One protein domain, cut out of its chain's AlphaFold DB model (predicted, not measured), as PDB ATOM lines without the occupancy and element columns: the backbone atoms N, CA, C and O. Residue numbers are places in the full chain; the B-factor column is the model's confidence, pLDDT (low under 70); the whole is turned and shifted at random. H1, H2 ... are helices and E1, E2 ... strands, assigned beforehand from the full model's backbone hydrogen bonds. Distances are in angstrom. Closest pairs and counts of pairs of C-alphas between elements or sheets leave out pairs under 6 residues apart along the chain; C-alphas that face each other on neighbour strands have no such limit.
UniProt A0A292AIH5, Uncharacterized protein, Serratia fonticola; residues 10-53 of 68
ATOM      1  N   LEU A  10      38.991 -21.701  30.578       88.94
ATOM      2  CA  LEU A  10      39.203 -22.057  31.975       88.94
ATOM      3  C   LEU A  10      40.575 -22.716  32.131       88.94
ATOM      4  O   LEU A  10      40.873 -23.715  31.473       88.94
ATOM      5  N   PHE A  11      41.392 -22.155  33.015       90.44
ATOM      6  CA  PHE A  11      42.637 -22.761  33.467       90.44
ATOM      7  C   PHE A  11      42.362 -23.475  34.781       90.44
ATOM      8  O   PHE A  11      41.799 -22.873  35.689       90.44
ATOM      9  N   LEU A  12      42.715 -24.754  34.832       89.81
ATOM     10  CA  LEU A  12      42.613 -25.585  36.019       89.81
ATOM     11  C   LEU A  12      43.988 -25.687  36.675       89.81
ATOM     12  O   LEU A  12      45.003 -25.877  35.991       89.81
ATOM     13  N   GLU A  13      44.001 -25.631  37.996       90.25
ATOM     14  CA  GLU A  13      45.168 -25.833  38.848       90.25
ATOM     15  C   GLU A  13      44.937 -27.017  39.794       90.25
ATOM     16  O   GLU A  13      43.813 -27.477  39.972       90.25
ATOM     17  N   GLU A  14      45.990 -27.533  40.433       87.25
ATOM     18  CA  GLU A  14      45.867 -28.677  41.356       87.25
ATOM     19  C   GLU A  14      44.870 -28.408  42.495       87.25
ATOM     20  O   GLU A  14      44.145 -29.305  42.918       87.25
ATOM     21  N   GLY A  15      44.779 -27.153  42.946       89.00
ATOM     22  CA  GLY A  15      43.843 -26.726  43.984       89.00
ATOM     23  C   GLY A  15      42.369 -26.750  43.569       89.00
ATOM     24  O   GLY A  15      41.510 -26.648  44.446       89.00
ATOM     25  N   ASP A  16      42.056 -26.894  42.284       89.56
ATOM     26  CA  ASP A  16      40.681 -26.952  41.774       89.56
ATOM     27  C   ASP A  16      40.069 -28.354  41.867       89.56
ATOM     28  O   ASP A  16      38.848 -28.522  41.773       89.56
ATOM     29  N   PHE A  17      40.914 -29.364  42.082       89.56
ATOM     30  CA  PHE A  17      40.506 -30.751  42.214       89.56
ATOM     31  C   PHE A  17      40.194 -31.067  43.676       89.56
ATOM     32  O   PHE A  17      40.989 -30.812  44.580       89.56
ATOM     33  N   GLN A  18      39.020 -31.643  43.916       89.69
ATOM     34  CA  GLN A  18      38.657 -32.192  45.224       89.69
ATOM     35  C   GLN A  18      39.143 -33.633  45.393       89.69
ATOM     36  O   GLN A  18      39.385 -34.082  46.511       89.69
ATOM     37  N   ASN A  19      39.292 -34.355  44.280       82.12
ATOM     38  CA  ASN A  19      39.825 -35.705  44.260       82.12
ATOM     39  C   ASN A  19      40.644 -35.907  42.970       82.12
ATOM     40  O   ASN A  19      40.051 -35.995  41.893       82.12
ATOM     41  N   PRO A  20      41.986 -35.959  43.056       75.19
ATOM     42  CA  PRO A  20      42.853 -36.107  41.887       75.19
ATOM     43  C   PRO A  20      42.843 -37.526  41.294       75.19
ATOM     44  O   PRO A  20      43.331 -37.714  40.181       75.19
ATOM     45  N   ASP A  21      42.284 -38.514  42.002       81.75
ATOM     46  CA  ASP A  21      42.297 -39.923  41.589       81.75
ATOM     47  C   ASP A  21      41.119 -40.299  40.670       81.75
ATOM     48  O   ASP A  21      41.068 -41.411  40.137       81.75
ATOM     49  N   ILE A  22      40.159 -39.390  40.476       77.69
ATOM     50  CA  ILE A  22      38.986 -39.590  39.613       77.69
ATOM     51  C   ILE A  22      39.028 -38.655  38.402       77.69
ATOM     52  O   ILE A  22      39.741 -37.652  38.385       77.69
ATOM     53  N   THR A  23      38.283 -38.979  37.343       77.50
ATOM     54  CA  THR A  23      38.286 -38.145  36.134       77.50
ATOM     55  C   THR A  23      37.410 -36.904  36.309       77.50
ATOM     56  O   THR A  23      36.460 -36.900  37.089       77.50
ATOM     57  N   ILE A  24      37.674 -35.843  35.536       76.38
ATOM     58  CA  ILE A  24      36.823 -34.636  35.525       76.38
ATOM     59  C   ILE A  24      35.362 -34.988  35.204       76.38
ATOM     60  O   ILE A  24      34.458 -34.399  35.782       76.38
ATOM     61  N   GLY A  25      35.128 -35.976  34.332       70.12
ATOM     62  CA  GLY A  25      33.778 -36.445  34.002       70.12
ATOM     63  C   GLY A  25      33.066 -37.168  35.150       70.12
ATOM     64  O   GLY A  25      31.840 -37.227  35.143       70.12
ATOM     65  N   ASP A  26      33.819 -37.664  36.134       76.50
ATOM     66  CA  ASP A  26      33.311 -38.367  37.318       76.50
ATOM     67  C   ASP A  26      33.241 -37.458  38.562       76.50
ATOM     68  O   ASP A  26      32.978 -37.939  39.663       76.50
ATOM     69  N   GLY A  27      33.473 -36.147  38.408       76.31
ATOM     70  CA  GLY A  27      33.365 -35.170  39.498       76.31
ATOM     71  C   GLY A  27      34.676 -34.856  40.229       76.31
ATOM     72  O   GLY A  27      34.654 -34.548  41.420       76.31
ATOM     73  N   ALA A  28      35.826 -34.912  39.547       85.88
ATOM     74  CA  ALA A  28      37.127 -34.569  40.146       85.88
ATOM     75  C   ALA A  28      37.255 -33.112  40.626       85.88
ATOM     76  O   ALA A  28      38.084 -32.819  41.487       85.88
ATOM     77  N   LEU A  29      36.459 -32.201  40.062       88.88
ATOM     78  CA  LEU A  29      36.505 -30.766  40.336       88.88
ATOM     79  C   LEU A  29      35.671 -30.400  41.564       88.88
ATOM     80  O   LEU A  29      34.645 -31.018  41.832       88.88
ATOM     81  N   LYS A  30      36.080 -29.351  42.281       92.00
ATOM     82  CA  LYS A  30      35.229 -28.705  43.289       92.00
ATOM     83  C   LYS A  30      33.942 -28.180  42.648       92.00
ATOM     84  O   LYS A  30      33.980 -27.655  41.536       92.00
ATOM     85  N   ASP A  31      32.835 -28.200  43.390       88.81
ATOM     86  CA  ASP A  31      31.510 -27.759  42.916       88.81
ATOM     87  C   ASP A  31      31.502 -26.368  42.256       88.81
ATOM     88  O   ASP A  31      30.755 -26.100  41.316       88.81
ATOM     89  N   GLU A  32      32.297 -25.435  42.776       89.62
ATOM     90  CA  GLU A  32      32.417 -24.086  42.217       89.62
ATOM     91  C   GLU A  32      33.118 -24.070  40.857       89.62
ATOM     92  O   GLU A  32      32.651 -23.390  39.945       89.62
ATOM     93  N   VAL A  33      34.169 -24.873  40.698       89.31
ATOM     94  CA  VAL A  33      34.933 -24.992  39.453       89.31
ATOM     95  C   VAL A  33      34.136 -25.772  38.415       89.31
ATOM     96  O   VAL A  33      34.084 -25.363  37.256       89.31
ATOM     97  N   ASP A  34      33.447 -26.837  38.827       84.69
ATOM     98  CA  ASP A  34      32.603 -27.645  37.943       84.69
ATOM     99  C   ASP A  34      31.489 -26.803  37.298       84.69
ATOM    100  O   ASP A  34      31.275 -26.838  36.082       84.69
ATOM    101  N   ARG A  35      30.859 -25.910  38.077       84.31
ATOM    102  CA  ARG A  35      29.887 -24.940  37.545       84.31
ATOM    103  C   ARG A  35      30.488 -24.012  36.488       84.31
ATOM    104  O   ARG A  35      29.833 -23.742  35.483       84.31
ATOM    105  N   VAL A  36      31.719 -23.534  36.673       85.19
ATOM    106  CA  VAL A  36      32.402 -22.690  35.674       85.19
ATOM    107  C   VAL A  36      32.803 -23.512  34.440       85.19
ATOM    108  O   VAL A  36      32.649 -23.045  33.309       85.19
ATOM    109  N   ALA A  37      33.234 -24.761  34.628       83.31
ATOM    110  CA  ALA A  37      33.626 -25.687  33.564       83.31
ATOM    111  C   ALA A  37      32.485 -26.001  32.574       83.31
ATOM    112  O   ALA A  37      32.732 -26.256  31.385       83.31
ATOM    113  N   LEU A  38      31.225 -25.936  33.023       81.75
ATOM    114  CA  LEU A  38      30.047 -26.050  32.154       81.75
ATOM    115  C   LEU A  38      29.950 -24.910  31.130       81.75
ATOM    116  O   LEU A  38      29.495 -25.138  30.007       81.75
ATOM    117  N   HIS A  39      30.409 -23.712  31.493       83.31
ATOM    118  CA  HIS A  39      30.359 -22.517  30.650       83.31
ATOM    119  C   HIS A  39      31.643 -22.276  29.848       83.31
ATOM    120  O   HIS A  39      31.641 -21.457  28.932       83.31
ATOM    121  N   ALA A  40      32.722 -22.997  30.157       85.88
ATOM    122  CA  ALA A  40      33.979 -22.897  29.432       85.88
ATOM    123  C   ALA A  40      33.897 -23.563  28.048       85.88
ATOM    124  O   ALA A  40      33.463 -24.714  27.904       85.88
ATOM    125  N   ASP A  41      34.383 -22.851  27.032       85.25
ATOM    126  CA  ASP A  41      34.562 -23.392  25.687       85.25
ATOM    127  C   ASP A  41      35.830 -24.236  25.611       85.25
ATOM    128  O   ASP A  41      35.839 -25.269  24.936       85.25
ATOM    129  N   VAL A  42      36.880 -23.807  26.319       85.94
ATOM    130  CA  VAL A  42      38.173 -24.491  26.398       85.94
ATOM    131  C   VAL A  42      38.591 -24.674  27.851       85.94
ATOM    132  O   VAL A  42      38.515 -23.731  28.633       85.94
ATOM    133  N   MET A  43      39.070 -25.870  28.199       87.25
ATOM    134  CA  MET A  43      39.695 -26.136  29.502       87.25
ATOM    135  C   MET A  43      41.149 -26.562  29.327       87.25
ATOM    136  O   MET A  43      41.431 -27.432  28.496       87.25
ATOM    137  N   ILE A  44      42.047 -25.971  30.112       87.06
ATOM    138  CA  ILE A  44      43.487 -26.247  30.100       87.06
ATOM    139  C   ILE A  44      43.939 -26.642  31.504       87.06
ATOM    140  O   ILE A  44      43.678 -25.918  32.456       87.06
ATOM    141  N   TYR A  45      44.659 -27.753  31.624       86.75
ATOM    142  CA  TYR A  45      45.275 -28.219  32.869       86.75
ATOM    143  C   TYR A  45      46.700 -28.673  32.573       86.75
ATOM    144  O   TYR A  45      46.899 -29.440  31.635       86.75
ATOM    145  N   GLN A  46      47.697 -28.196  33.324       84.81
ATOM    146  CA  GLN A  46      49.113 -28.552  33.110       84.81
ATOM    147  C   GLN A  46      49.574 -28.420  31.640       84.81
ATOM    148  O   GLN A  46      50.275 -29.275  31.105       84.81
ATOM    149  N   ASN A  47      49.161 -27.344  30.961       81.12
ATOM    150  CA  ASN A  47      49.409 -27.104  29.529       81.12
ATOM    151  C   ASN A  47      48.765 -28.126  28.568       81.12
ATOM    152  O   ASN A  47      49.084 -28.142  27.378       81.12
ATOM    153  N   VAL A  48      47.832 -28.946  29.051       79.75
ATOM    154  CA  VAL A  48      47.058 -29.909  28.263       79.75
ATOM    155  C   VAL A  48      45.632 -29.402  28.083       79.75
ATOM    156  O   VAL A  48      44.958 -29.031  29.041       79.75
ATOM    157  N   MET A  49      45.153 -29.403  26.839       80.31
ATOM    158  CA  MET A  49      43.766 -29.068  26.514       80.31
ATOM    159  C   MET A  49      42.853 -30.272  26.774       80.31
ATOM    160  O   MET A  49      43.027 -31.325  26.166       80.31
ATOM    161  N   ILE A  50      41.862 -30.104  27.649       79.62
ATOM    162  CA  ILE A  50      40.964 -31.183  28.098       79.62
ATOM    163  C   ILE A  50      39.625 -31.163  27.358       79.62
ATOM    164  O   ILE A  50      39.072 -32.207  27.016       79.62
ATOM    165  N   LYS A  51      39.086 -29.972  27.105       75.25
ATOM    166  CA  LYS A  51      37.781 -29.771  26.467       75.25
ATOM    167  C   LYS A  51      37.910 -28.639  25.466       75.25
ATOM    168  O   LYS A  51      38.551 -27.640  25.769       75.25
ATOM    169  N   ASN A  52      37.305 -28.812  24.295       70.75
ATOM    170  CA  ASN A  52      37.135 -27.769  23.292       70.75
ATOM    171  C   ASN A  52      35.761 -27.940  22.638       70.75
ATOM    172  O   ASN A  52      35.512 -28.939  21.956       70.75
ATOM    173  N   ARG A  53      34.866 -26.974  22.849       66.00
ATOM    174  CA  ARG A  53      33.498 -26.985  22.307       66.00
ATOM    175  C   ARG A  53      33.455 -26.849  20.777       66.00
ATOM    176  O   ARG A  53      32.459 -27.234  20.172       66.00
TER     177      ARG A  53
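What this domain is: This is residues 10 to 53 of the 68 residues of an uncharacterized protein of Serratia fonticola (UniProt A0A292AIH5). A small three-stranded sheet makes one end of the domain, a single helix, H1, runs beside it and only grazes it, nearest to E1, and a long loop, residues 13 to 30, makes the other end on the way from E1 to H1. The printed part has 44 residues, with E1, H1, E2 and E3 in that order along the chain. The sheet's order is E1 E2 E3, mixed, and the class is mixed, helices and strands, with under half of the residues in named elements. The whole is compact, with a radius of gyration of the C-alphas of 9.5 A, and rounded, spanning 24 by 20 by 16 A.

Where its parts are: Find C-alpha 10 at (39.203, -22.057, 31.975), where E1, residues 10 to 12, begins. E2 is residues 42 to 45, 10.3 A long, and E3 is residues 48 to 52, 11.3 A long, ending at C-alpha 52 at (37.135, -27.769, 23.292). H1, residues 31 to 39, starts at C-alpha 31 at (31.510, -27.759, 42.916) and is 13.4 A long.

How they stand to each other: Look first at E2, the inner strand. E1 is its parallel neighbour at 17 degrees, with N 12 and O 44 2.8 A apart, within hydrogen-bond range. E3 is its antiparallel neighbour at 159 degrees, a hairpin, with N 50 and O 43 2.8 A apart, also within range. E1, H1 and E2 form a strand-helix-strand unit, two parallel strands with a helix between, with a right-handed crossover. H1 only grazes the sheet, with residues 33 to 39; the closest C-alphas of E1 and H1 are those of Leu 10 and Ala 37, 6.8 A. In H1, 4 of 5 O i to N i+4 pairs are within hydrogen-bond range.

The domain as a whole: The C-alphas farthest apart, those of Asp 21 and Arg 53, are 24.8 A apart. The printed part has no cut. The link from E1 to H1 is long, 18 residues; those from H1 to E2 and from E2 to E3 are tight. The mean pLDDT of the printed part is 83.4, and residue 53 is under 70.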